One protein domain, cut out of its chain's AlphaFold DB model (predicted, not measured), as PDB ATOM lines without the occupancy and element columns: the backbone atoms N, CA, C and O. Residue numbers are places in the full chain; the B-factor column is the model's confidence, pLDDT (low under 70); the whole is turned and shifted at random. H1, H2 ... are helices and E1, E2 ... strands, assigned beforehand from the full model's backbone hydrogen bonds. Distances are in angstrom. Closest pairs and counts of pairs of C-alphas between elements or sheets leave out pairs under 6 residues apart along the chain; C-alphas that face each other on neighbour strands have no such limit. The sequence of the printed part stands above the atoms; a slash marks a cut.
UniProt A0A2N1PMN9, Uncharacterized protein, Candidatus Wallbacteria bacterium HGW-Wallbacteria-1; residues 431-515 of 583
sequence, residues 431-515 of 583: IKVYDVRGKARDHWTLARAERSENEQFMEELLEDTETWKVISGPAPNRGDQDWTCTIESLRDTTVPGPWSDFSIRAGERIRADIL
ATOM      1  N   ILE A 431     -25.955  24.755 -28.710       82.88
ATOM      2  CA  ILE A 431     -26.001  24.602 -27.261       82.88
ATOM      3  C   ILE A 431     -24.849  23.689 -26.837       82.88
ATOM      4  O   ILE A 431     -24.481  22.733 -27.524       82.88
ATOM      5  N   LYS A 432     -24.245  23.980 -25.688       85.62
ATOM      6  CA  LYS A 432     -23.184  23.166 -25.104       85.62
ATOM      7  C   LYS A 432     -23.391  22.900 -23.632       85.62
ATOM      8  O   LYS A 432     -23.724  23.808 -22.875       85.62
ATOM      9  N   VAL A 433     -23.064  21.677 -23.235       86.81
ATOM     10  CA  VAL A 433     -23.010  21.261 -21.836       86.81
ATOM     11  C   VAL A 433     -21.558  21.257 -21.369       86.81
ATOM     12  O   VAL A 433     -20.670  20.697 -22.019       86.81
ATOM     13  N   TYR A 434     -21.314  21.880 -20.226       88.38
ATOM     14  CA  TYR A 434     -20.027  21.951 -19.558       88.38
ATOM     15  C   TYR A 434     -20.115  21.242 -18.214       88.38
ATOM     16  O   TYR A 434     -21.057  21.457 -17.453       88.38
ATOM     17  N   ASP A 435     -19.110  20.429 -17.903       89.88
ATOM     18  CA  ASP A 435     -19.005  19.812 -16.588       89.88
ATOM     19  C   ASP A 435     -18.738  20.856 -15.485       89.88
ATOM     20  O   ASP A 435     -18.437  22.026 -15.744       89.88
ATOM     21  N   VAL A 436     -18.775  20.416 -14.224       89.75
ATOM     22  CA  VAL A 436     -18.481  21.255 -13.042       89.75
ATOM     23  C   VAL A 436     -17.079  21.891 -13.059       89.75
ATOM     24  O   VAL A 436     -16.798  22.805 -12.285       89.75
ATOM     25  N   ARG A 437     -16.168  21.412 -13.917       89.06
ATOM     26  CA  ARG A 437     -14.806  21.944 -14.102       89.06
ATOM     27  C   ARG A 437     -14.726  22.922 -15.281       89.06
ATOM     28  O   ARG A 437     -13.650  23.452 -15.553       89.06
ATOM     29  N   GLY A 438     -15.837  23.164 -15.975       85.44
ATOM     30  CA  GLY A 438     -15.920  24.021 -17.153       85.44
ATOM     31  C   GLY A 438     -15.391  23.376 -18.434       85.44
ATOM     32  O   GLY A 438     -15.117  24.098 -19.393       85.44
ATOM     33  N   LYS A 439     -15.223  22.048 -18.473       85.75
ATOM     34  CA  LYS A 439     -14.850  21.312 -19.687       85.75
ATOM     35  C   LYS A 439     -16.115  20.957 -20.464       85.75
ATOM     36  O   LYS A 439     -17.060  20.420 -19.893       85.75
ATOM     37  N   ALA A 440     -16.125  21.227 -21.767       84.12
ATOM     38  CA  ALA A 440     -17.232  20.812 -22.622       84.12
ATOM     39  C   ALA A 440     -17.356  19.276 -22.615       84.12
ATOM     40  O   ALA A 440     -16.361  18.576 -22.832       84.12
ATOM     41  N   ARG A 441     -18.564  18.777 -22.345       82.06
ATOM     42  CA  ARG A 441     -18.906  17.350 -22.391       82.06
ATOM     43  C   ARG A 441     -19.569  17.003 -23.709       82.06
ATOM     44  O   ARG A 441     -19.005  16.244 -24.486       82.06
ATOM     45  N   ASP A 442     -20.705  17.640 -23.950       70.19
ATOM     46  CA  ASP A 442     -21.592  17.354 -25.064       70.19
ATOM     47  C   ASP A 442     -21.944  18.656 -25.787       70.19
ATOM     48  O   ASP A 442     -21.878  19.763 -25.231       70.19
ATOM     49  N   HIS A 443     -22.259  18.529 -27.066       68.00
ATOM     50  CA  HIS A 443     -22.700  19.622 -27.918       68.00
ATOM     51  C   HIS A 443     -24.028  19.229 -28.551       68.00
ATOM     52  O   HIS A 443     -24.282  18.052 -28.792       68.00
ATOM     53  N   TRP A 444     -24.876  20.219 -28.789       67.38
ATOM     54  CA  TRP A 444     -26.258  19.985 -29.152       67.38
ATOM     55  C   TRP A 444     -26.782  21.086 -30.084       67.38
ATOM     56  O   TRP A 444     -26.403  22.252 -29.966       67.38
ATOM     57  N   THR A 445     -27.643  20.703 -31.024       55.53
ATOM     58  CA  THR A 445     -28.508  21.575 -31.828       55.53
ATOM     59  C   THR A 445     -29.957  21.154 -31.611       55.53
ATOM     60  O   THR A 445     -30.269  19.971 -31.767       55.53
ATOM     61  N   LEU A 446     -30.841  22.088 -31.271       53.28
ATOM     62  CA  LEU A 446     -32.285  21.853 -31.293       53.28
ATOM     63  C   LEU A 446     -32.899  22.327 -32.608       53.28
ATOM     64  O   LEU A 446     -32.366  23.241 -33.229       53.28
ATOM     65  N   ALA A 447     -34.017  21.694 -32.977       44.91
ATOM     66  CA  ALA A 447     -34.908  22.062 -34.075       44.91
ATOM     67  C   ALA A 447     -36.355  22.325 -33.515       44.91
ATOM     68  O   ALA A 447     -36.770  21.494 -32.715       44.91
ATOM     69  N   ARG A 448     -37.089  23.428 -33.836       43.94
ATOM     70  CA  ARG A 448     -38.483  23.891 -33.500       43.94
ATOM     71  C   ARG A 448     -38.875  25.094 -34.369       43.94
ATOM     72  O   ARG A 448     -38.096  26.000 -34.635       43.94
ATOM     73  N   ALA A 449     -40.117  25.083 -34.860       39.03
ATOM     74  CA  ALA A 449     -40.483  25.785 -36.086       39.03
ATOM     75  C   ALA A 449     -40.873  27.276 -35.952       39.03
ATOM     76  O   ALA A 449     -40.921  27.963 -36.976       39.03
ATOM     77  N   GLU A 450     -41.125  27.812 -34.759       45.31
ATOM     78  CA  GLU A 450     -41.760  29.141 -34.626       45.31
ATOM     79  C   GLU A 450     -40.881  30.212 -33.949       45.31
ATOM     80  O   GLU A 450     -41.108  31.410 -34.134       45.31
ATOM     81  N   ARG A 451     -39.830  29.798 -33.228       57.00
ATOM     82  CA  ARG A 451     -38.775  30.638 -32.620       57.00
ATOM     83  C   ARG A 451     -37.413  29.994 -32.891       57.00
ATOM     84  O   ARG A 451     -37.378  28.818 -33.234       57.00
ATOM     85  N   SER A 452     -36.295  30.715 -32.722       58.62
ATOM     86  CA  SER A 452     -34.999  30.014 -32.657       58.62
ATOM     87  C   SER A 452     -35.096  29.023 -31.506       58.62
ATOM     88  O   SER A 452     -35.456  29.440 -30.406       58.62
ATOM     89  N   GLU A 453     -34.827  27.747 -31.716       62.94
ATOM     90  CA  GLU A 453     -35.145  26.726 -30.716       62.94
ATOM     91  C   GLU A 453     -34.497  26.955 -29.376       62.94
ATOM     92  O   GLU A 453     -35.095  26.733 -28.328       62.94
ATOM     93  N   ASN A 454     -33.263  27.437 -29.447       64.88
ATOM     94  CA  ASN A 454     -32.469  27.774 -28.293       64.88
ATOM     95  C   ASN A 454     -33.186  28.824 -27.433       64.88
ATOM     96  O   ASN A 454     -32.971  28.850 -26.235       64.88
ATOM     97  N   GLU A 455     -34.048  29.671 -28.004       70.75
ATOM     98  CA  GLU A 455     -34.875  30.597 -27.232       70.75
ATOM     99  C   GLU A 455     -35.955  29.867 -26.443       70.75
ATOM    100  O   GLU A 455     -35.955  29.991 -25.225       70.75
ATOM    101  N   GLN A 456     -36.832  29.101 -27.097       72.44
ATOM    102  CA  GLN A 456     -37.923  28.405 -26.405       72.44
ATOM    103  C   GLN A 456     -37.374  27.440 -25.353       72.44
ATOM    104  O   GLN A 456     -37.810  27.447 -24.208       72.44
ATOM    105  N   PHE A 457     -36.373  26.654 -25.735       74.62
ATOM    106  CA  PHE A 457     -35.711  25.728 -24.837       74.62
ATOM    107  C   PHE A 457     -35.102  26.438 -23.625       74.62
ATOM    108  O   PHE A 457     -35.277  26.003 -22.490       74.62
ATOM    109  N   MET A 458     -34.408  27.560 -23.838       80.38
ATOM    110  CA  MET A 458     -33.858  28.313 -22.718       80.38
ATOM    111  C   MET A 458     -34.952  28.990 -21.894       80.38
ATOM    112  O   MET A 458     -34.785  29.067 -20.689       80.38
ATOM    113  N   GLU A 459     -36.051  29.461 -22.482       82.25
ATOM    114  CA  GLU A 459     -37.202  29.983 -21.733       82.25
ATOM    115  C   GLU A 459     -37.797  28.903 -20.816       82.25
ATOM    116  O   GLU A 459     -37.909  29.147 -19.619       82.25
ATOM    117  N   GLU A 460     -38.049  27.695 -21.333       83.88
ATOM    118  CA  GLU A 460     -38.552  26.548 -20.558       83.88
ATOM    119  C   GLU A 460     -37.615  26.205 -19.382       83.88
ATOM    120  O   GLU A 460     -38.063  26.039 -18.247       83.88
ATOM    121  N   LEU A 461     -36.294  26.172 -19.609       84.75
ATOM    122  CA  LEU A 461     -35.337  25.946 -18.519       84.75
ATOM    123  C   LEU A 461     -35.271  27.120 -17.531       84.75
ATOM    124  O   LEU A 461     -35.046  26.916 -16.341       84.75
ATOM    125  N   LEU A 462     -35.433  28.357 -17.999       85.75
ATOM    126  CA  LEU A 462     -35.368  29.551 -17.155       85.75
ATOM    127  C   LEU A 462     -36.632  29.763 -16.312       85.75
ATOM    128  O   LEU A 462     -36.561  30.466 -15.303       85.75
ATOM    129  N   GLU A 463     -37.761  29.163 -16.695       88.00
ATOM    130  CA  GLU A 463     -38.984  29.124 -15.889       88.00
ATOM    131  C   GLU A 463     -38.828  28.209 -14.660       88.00
ATOM    132  O   GLU A 463     -39.305  28.549 -13.573       88.00
ATOM    133  N   ASP A 464     -38.079  27.106 -14.779       89.62
ATOM    134  CA  ASP A 464     -37.754  26.209 -13.662       89.62
ATOM    135  C   ASP A 464     -36.565  26.726 -12.829       89.62
ATOM    136  O   ASP A 464     -35.451  26.192 -12.829       89.62
ATOM    137  N   THR A 465     -36.827  27.789 -12.068       89.25
ATOM    138  CA  THR A 465     -35.841  28.402 -11.158       89.25
ATOM    139  C   THR A 465     -35.436  27.518  -9.971       89.25
ATOM    140  O   THR A 465     -34.454  27.826  -9.290       89.25
ATOM    141  N   GLU A 466     -36.156  26.419  -9.708       92.81
ATOM    142  CA  GLU A 466     -35.767  25.435  -8.692       92.81
ATOM    143  C   GLU A 466     -34.651  24.516  -9.200       92.81
ATOM    144  O   GLU A 466     -33.792  24.088  -8.423       92.81
ATOM    145  N   THR A 467     -34.641  24.224 -10.503       91.81
ATOM    146  CA  THR A 467     -33.607  23.406 -11.142       91.81
ATOM    147  C   THR A 467     -32.472  24.243 -11.720       91.81
ATOM    148  O   THR A 467     -31.335  23.775 -11.718       91.81
ATOM    149  N   TRP A 468     -32.726  25.465 -12.195       93.06
ATOM    150  CA  TRP A 468     -31.747  26.227 -12.973       93.06
ATOM    151  C   TRP A 468     -31.421  27.590 -12.379       93.06
ATOM    152  O   TRP A 468     -32.278  28.350 -11.935       93.06
ATOM    153  N   LYS A 469     -30.137  27.940 -12.448       93.69
ATOM    154  CA  LYS A 469     -29.618  29.248 -12.051       93.69
ATOM    155  C   LYS A 469     -28.909  29.921 -13.214       93.69
ATOM    156  O   LYS A 469     -27.941  29.387 -13.746       93.69
ATOM    157  N   VAL A 470     -29.306  31.148 -13.543       92.06
ATOM    158  CA  VAL A 470     -28.579  31.981 -14.513       92.06
ATOM    159  C   VAL A 470     -27.216  32.375 -13.946       92.06
ATOM    160  O   VAL A 470     -27.124  33.006 -12.893       92.06
ATOM    161  N   ILE A 471     -26.149  32.018 -14.658       92.56
ATOM    162  CA  ILE A 471     -24.767  32.374 -14.318       92.56
ATOM    163  C   ILE A 471     -24.330  33.635 -15.054       92.56
ATOM    164  O   ILE A 471     -23.692  34.509 -14.467       92.56
ATOM    165  N   SER A 472     -24.647  33.728 -16.345       88.25
ATOM    166  CA  SER A 472     -24.253  34.860 -17.181       88.25
ATOM    167  C   SER A 472     -25.128  34.987 -18.420       88.25
ATOM    168  O   SER A 472     -25.713  34.005 -18.870       88.25
ATOM    169  N   GLY A 473     -25.130  36.183 -19.004       81.75
ATOM    170  CA  GLY A 473     -26.020  36.549 -20.101       81.75
ATOM    171  C   GLY A 473     -27.157  37.439 -19.610       81.75
ATOM    172  O   GLY A 473     -27.448  37.460 -18.410       81.75
ATOM    173  N   PRO A 474     -27.778  38.230 -20.495       71.06
ATOM    174  CA  PRO A 474     -29.016  38.892 -20.132       71.06
ATOM    175  C   PRO A 474     -30.055  37.813 -19.790       71.06
ATOM    176  O   PRO A 474     -30.150  36.804 -20.486       71.06
ATOM    177  N   ALA A 475     -30.859  38.037 -18.743       62.16
ATOM    178  CA  ALA A 475     -32.170  37.389 -18.684       62.16
ATOM    179  C   ALA A 475     -32.873  37.655 -20.028       62.16
ATOM    180  O   ALA A 475     -32.624  38.736 -20.574       62.16
ATOM    181  N   PRO A 476     -33.682  36.724 -20.568       63.75
ATOM    182  CA  PRO A 476     -34.324  36.847 -21.876       63.75
ATOM    183  C   PRO A 476     -35.128  38.149 -21.949       63.75
ATOM    184  O   PRO A 476     -36.300  38.235 -21.604       63.75
ATOM    185  N   ASN A 477     -34.454  39.218 -22.352       59.44
ATOM    186  CA  ASN A 477     -35.027  40.518 -22.598       59.44
ATOM    187  C   ASN A 477     -35.216  40.585 -24.103       59.44
ATOM    188  O   ASN A 477     -34.315  40.244 -24.870       59.44
ATOM    189  N   ARG A 478     -36.405  41.028 -24.510       61.06
ATOM    190  CA  ARG A 478     -36.926  41.020 -25.886       61.06
ATOM    191  C   ARG A 478     -36.235  42.023 -26.829       61.06
ATOM    192  O   ARG A 478     -36.905  42.721 -27.583       61.06
ATOM    193  N   GLY A 479     -34.919  42.183 -26.733       65.69
ATOM    194  CA  GLY A 479     -34.137  42.996 -27.662       65.69
ATOM    195  C   GLY A 479     -33.756  42.213 -28.922       65.69
ATOM    196  O   GLY A 479     -33.576  41.001 -28.874       65.69
ATOM    197  N   ASP A 480     -33.559  42.923 -30.036       69.00
ATOM    198  CA  ASP A 480     -33.210  42.343 -31.347       69.00
ATOM    199  C   ASP A 480     -31.754  41.844 -31.461       69.00
ATOM    200  O   ASP A 480     -31.298  41.497 -32.551       69.00
ATOM    201  N   GLN A 481     -30.982  41.850 -30.374       71.81
ATOM    202  CA  GLN A 481     -29.570  41.468 -30.399       71.81
ATOM    203  C   GLN A 481     -29.383  39.994 -30.040       71.81
ATOM    204  O   GLN A 481     -30.059  39.475 -29.151       71.81
ATOM    205  N   ASP A 482     -28.425  39.346 -30.708       75.81
ATOM    206  CA  ASP A 482     -27.929  38.031 -30.306       75.81
ATOM    207  C   ASP A 482     -27.542  38.054 -28.838       75.81
ATOM    208  O   ASP A 482     -26.917  39.007 -28.355       75.81
ATOM    209  N   TRP A 483     -27.857  36.973 -28.143       79.19
ATOM    210  CA  TRP A 483     -27.460  36.836 -26.763       79.19
ATOM    211  C   TRP A 483     -26.992  35.423 -26.469       79.19
ATOM    212  O   TRP A 483     -27.414  34.440 -27.073       79.19
ATOM    213  N   THR A 484     -26.072  35.367 -25.520       84.38
ATOM    214  CA  THR A 484     -25.536  34.141 -24.960       84.38
ATOM    215  C   THR A 484     -26.111  33.995 -23.564       84.38
ATOM    216  O   THR A 484     -25.978  34.920 -22.760       84.38
ATOM    217  N   CYS A 485     -26.676  32.833 -23.258       87.81
ATOM    218  CA  CYS A 485     -27.071  32.458 -21.905       87.81
ATOM    219  C   CYS A 485     -26.147  31.379 -21.370       87.81
ATOM    220  O   CYS A 485     -25.769  30.464 -22.097       87.81
ATOM    221  N   THR A 486     -25.811  31.437 -20.086       90.75
ATOM    222  CA  THR A 486     -25.258  30.291 -19.363       90.75
ATOM    223  C   THR A 486     -26.071  30.067 -18.105       90.75
ATOM    224  O   THR A 486     -26.157  30.962 -17.261       90.75
ATOM    225  N   ILE A 487     -26.623  28.868 -17.974       92.19
ATOM    226  CA  ILE A 487     -27.339  28.398 -16.791       92.19
ATOM    227  C   ILE A 487     -26.557  27.263 -16.138       92.19
ATOM    228  O   ILE A 487     -25.830  26.532 -16.804       92.19
ATOM    229  N   GLU A 488     -26.684  27.138 -14.828       94.94
ATOM    230  CA  GLU A 488     -26.113  26.070 -14.014       94.94
ATOM    231  C   GLU A 488     -27.249  25.268 -13.398       94.94
ATOM    232  O   GLU A 488     -28.221  25.847 -12.908       94.94
ATOM    233  N   SER A 489     -27.128  23.947 -13.436       95.81
ATOM    234  CA  SER A 489     -28.101  23.062 -12.812       95.81
ATOM    235  C   SER A 489     -27.880  23.017 -11.299       95.81
ATOM    236  O   SER A 489     -26.758  22.828 -10.834       95.81
ATOM    237  N   LEU A 490     -28.932  23.201 -10.507       95.88
ATOM    238  CA  LEU A 490     -28.895  23.187  -9.041       95.88
ATOM    239  C   LEU A 490     -29.038  21.775  -8.456       95.88
ATOM    240  O   LEU A 490     -28.688  21.549  -7.298       95.88
ATOM    241  N   ARG A 491     -29.532  20.824  -9.252       95.94
ATOM    242  CA  ARG A 491     -29.758  19.422  -8.889       95.94
ATOM    243  C   ARG A 491     -29.538  18.531 -10.104       95.94
ATOM    244  O   ARG A 491     -29.602  19.012 -11.225       95.94
ATOM    245  N   ASP A 492     -29.307  17.242  -9.888       95.62
ATOM    246  CA  ASP A 492     -29.287  16.292 -10.999       95.62
ATOM    247  C   ASP A 492     -30.654  16.304 -11.700       95.62
ATOM    248  O   ASP A 492     -31.696  16.230 -11.045       95.62
ATOM    249  N   THR A 493     -30.649  16.444 -13.021       94.31
ATOM    250  CA  THR A 493     -31.855  16.541 -13.842       94.31
ATOM    251  C   THR A 493     -31.630  15.906 -15.209       94.31
ATOM    252  O   THR A 493     -30.499  15.613 -15.605       94.31
ATOM    253  N   THR A 494     -32.717  15.702 -15.938       89.38
ATOM    254  CA  THR A 494     -32.697  15.210 -17.307       89.38
ATOM    255  C   THR A 494     -33.369  16.237 -18.199       89.38
ATOM    256  O   THR A 494     -34.460  16.713 -17.898       89.38
ATOM    257  N   VAL A 495     -32.702  16.588 -19.291       84.44
ATOM    258  CA  VAL A 495     -33.192  17.554 -20.266       84.44
ATOM    259  C   VAL A 495     -33.534  16.819 -21.560       84.44
ATOM    260  O   VAL A 495     -32.652  16.141 -22.091       84.44
ATOM    261  N   PRO A 496     -34.764  16.941 -22.086       77.69
ATOM    262  CA  PRO A 496     -35.143  16.290 -23.335       77.69
ATOM    263  C   PRO A 496     -34.252  16.733 -24.495       77.69
ATOM    264  O   PRO A 496     -34.046  17.929 -24.693       77.69
ATOM    265  N   GLY A 497     -33.739  15.776 -25.267       69.56
ATOM    266  CA  GLY A 497     -32.967  16.028 -26.484       69.56
ATOM    267  C   GLY A 497     -33.640  15.446 -27.734       69.56
ATOM    268  O   GLY A 497     -34.436  14.522 -27.614       69.56
ATOM    269  N   PRO A 498     -33.312  15.936 -28.947       59.03
ATOM    270  CA  PRO A 498     -33.873  15.454 -30.207       59.03
ATOM    271  C   PRO A 498     -33.419  14.027 -30.530       59.03
ATOM    272  O   PRO A 498     -34.143  13.297 -31.190       59.03
ATOM    273  N   TRP A 499     -32.235  13.623 -30.057       60.66
ATOM    274  CA  TRP A 499     -31.683  12.279 -30.273       60.66
ATOM    275  C   TRP A 499     -31.720  11.414 -29.012       60.66
ATOM    276  O   TRP A 499     -31.877  10.201 -29.090       60.66
ATOM    277  N   SER A 500     -31.552  12.029 -27.842       69.12
ATOM    278  CA  SER A 500     -31.588  11.358 -26.547       69.12
ATOM    279  C   SER A 500     -31.743  12.387 -25.439       69.12
ATOM    280  O   SER A 500     -31.202  13.489 -25.544       69.12
ATOM    281  N   ASP A 501     -32.387  12.002 -24.350       80.94
ATOM    282  CA  ASP A 501     -32.414  12.811 -23.140       80.94
ATOM    283  C   ASP A 501     -31.002  12.959 -22.543       80.94
ATOM    284  O   ASP A 501     -30.211  12.013 -22.507       80.94
ATOM    285  N   PHE A 502     -30.677  14.152 -22.048       80.75
ATOM    286  CA  PHE A 502     -29.374  14.473 -21.475       80.75
ATOM    287  C   PHE A 502     -29.442  14.519 -19.956       80.75
ATOM    288  O   PHE A 502     -30.124  15.367 -19.384       80.75
ATOM    289  N   SER A 503     -28.668  13.668 -19.286       89.44
ATOM    290  CA  SER A 503     -28.475  13.772 -17.838       89.44
ATOM    291  C   SER A 503     -27.488  14.891 -17.501       89.44
ATOM    292  O   SER A 503     -26.294  14.787 -17.803       89.44
ATOM    293  N   ILE A 504     -27.983  15.929 -16.834       91.94
ATOM    294  CA  ILE A 504     -27.221  17.088 -16.367       91.94
ATOM    295  C   ILE A 504     -27.065  16.980 -14.853       91.94
ATOM    296  O   ILE A 504     -28.048  16.867 -14.126       91.94
ATOM    297  N   ARG A 505     -25.826  16.994 -14.363       94.44
ATOM    298  CA  ARG A 505     -25.545  16.906 -12.924       94.44
ATOM    299  C   ARG A 505     -25.603  18.273 -12.258       94.44
ATOM    300  O   ARG A 505     -25.311  19.294 -12.882       94.44
ATOM    301  N   ALA A 506     -25.862  18.280 -10.955       96.00
ATOM    302  CA  ALA A 506     -25.749  19.480 -10.138       96.00
ATOM    303  C   ALA A 506     -24.368  20.149 -10.319       96.00
ATOM    304  O   ALA A 506     -23.316  19.512 -10.204       96.00
ATOM    305  N   GLY A 507     -24.377  21.449 -10.607       94.69
ATOM    306  CA  GLY A 507     -23.207  22.277 -10.895       94.69
ATOM    307  C   GLY A 507     -22.718  22.236 -12.348       94.69
ATOM    308  O   GLY A 507     -21.832  23.019 -12.698       94.69
ATOM    309  N   GLU A 508     -23.239  21.346 -13.200       94.31
ATOM    310  CA  GLU A 508     -22.975  21.399 -14.641       94.31
ATOM    311  C   GLU A 508     -23.706  22.585 -15.270       94.31
ATOM    312  O   GLU A 508     -24.701  23.093 -14.745       94.31
ATOM    313  N   ARG A 509     -23.176  23.065 -16.395       93.56
ATOM    314  CA  ARG A 509     -23.643  24.292 -17.035       93.56
ATOM    315  C   ARG A 509     -24.089  24.040 -18.455       93.56
ATOM    316  O   ARG A 509     -23.371  23.406 -19.220       93.56
ATOM    317  N   ILE A 510     -25.218  24.621 -18.828       90.00
ATOM    318  CA  ILE A 510     -25.663  24.705 -20.214       90.00
ATOM    319  C   ILE A 510     -25.378  26.117 -20.699       90.00
ATOM    320  O   ILE A 510     -25.755  27.095 -20.054       90.00
ATOM    321  N   ARG A 511     -24.703  26.228 -21.839       87.75
ATOM    322  CA  ARG A 511     -24.529  27.486 -22.551       87.75
ATOM    323  C   ARG A 511     -25.219  27.401 -23.901       87.75
ATOM    324  O   ARG A 511     -24.934  26.484 -24.664       87.75
ATOM    325  N   ALA A 512     -26.050  28.383 -24.205       85.56
ATOM    326  CA  ALA A 512     -26.717  28.515 -25.490       85.56
ATOM    327  C   ALA A 512     -26.387  29.878 -26.097       85.56
ATOM    328  O   ALA A 512     -26.474  30.898 -25.406       85.56
ATOM    329  N   ASP A 513     -26.021  29.890 -27.377       82.12
ATOM    330  CA  ASP A 513     -26.083  31.102 -28.189       82.12
ATOM    331  C   ASP A 513     -27.438  31.099 -28.912       82.12
ATOM    332  O   ASP A 513     -27.858  30.088 -29.480       82.12
ATOM    333  N   ILE A 514     -28.172  32.205 -28.805       78.00
ATOM    334  CA  ILE A 514     -29.527  32.330 -29.346       78.00
ATOM    335  C   ILE A 514     -29.489  33.287 -30.524       78.00
ATOM    336  O   ILE A 514     -29.272  34.495 -30.368       78.00
ATOM    337  N   LEU A 515     -29.708  32.715 -31.705       78.38
ATOM    338  CA  LEU A 515     -29.692  33.438 -32.961       78.38
ATOM    339  C   LEU A 515     -30.990  34.231 -33.128       78.38
ATOM    340  O   LEU A 515     -32.074  33.664 -33.240       78.38
TER     341      LEU A 515
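What this domain is: This is residues 431 to 515 of the 583 residues of an uncharacterized protein of Candidatus Wallbacteria bacterium HGW-Wallbacteria-1 (UniProt A0A2N1PMN9). A strongly twisted wall of five antiparallel strands has one helix, H1, over one face and the other face bare, and a small two-stranded hairpin, E5 and E6, sits by the end of E4. The 85 printed residues hold one named helix and seven named strands, in chain order E1 E2 H1 E3 E4 E5 E6 E7; the large sheet runs E2 E1 E7 E4 E3. The class is mixed, helices and strands, in two layers, a helix on one face of a sheet. The whole is compact, with a radius of gyration of the C-alphas of 12.1 A and spans of 32 by 26 by 23 A.

Where its parts are: In the large sheet, E2 is residues 440 to 444, E1 431 to 434, E7 509 to 514 (15.8 A), E4 483 to 489 (19.6 A) and E3 468 to 472. E1 begins at C-alpha 431 (-26.001, 24.602, -27.261), and E7 ends at C-alpha 514 (-29.527, 32.330, -29.346). H1 is residues 453 to 463, 15.5 A long; E5 is 493 to 495 and E6 502 to 504.

How they stand to each other: Inner strands E7 and E4 are antiparallel, with N 487 and O 510 2.9 A apart. E1 pairs with E7 through N 432 and O 511, 2.8 A. The hairpin E1 and E2 has N 433 and O 442 at 3.0 A; the hairpin E3 and E4 has N 469 and O 488 at 2.9 A. H1 is on the sheet at a height of 8.9 A, over E7 and E4, slantwise to the strands at 41 degrees to E7 on the local plane. Its closest C-alphas to E7 are Asn 454 and Ile 514, 5.5 A. Every O i to N i+4 pair of H1 is within hydrogen-bond range. In the hairpin E5 and E6, N 495 and O 502 are 2.9 A apart; H1 and E5 are apart.

The domain as a whole: The C-alphas farthest apart, of Arg 437 and Glu 450, are 34.6 A apart. The printed part has no cut and no long link. Residues 443 to 454, 475 to 480 and 497 to 500 have pLDDT under 70.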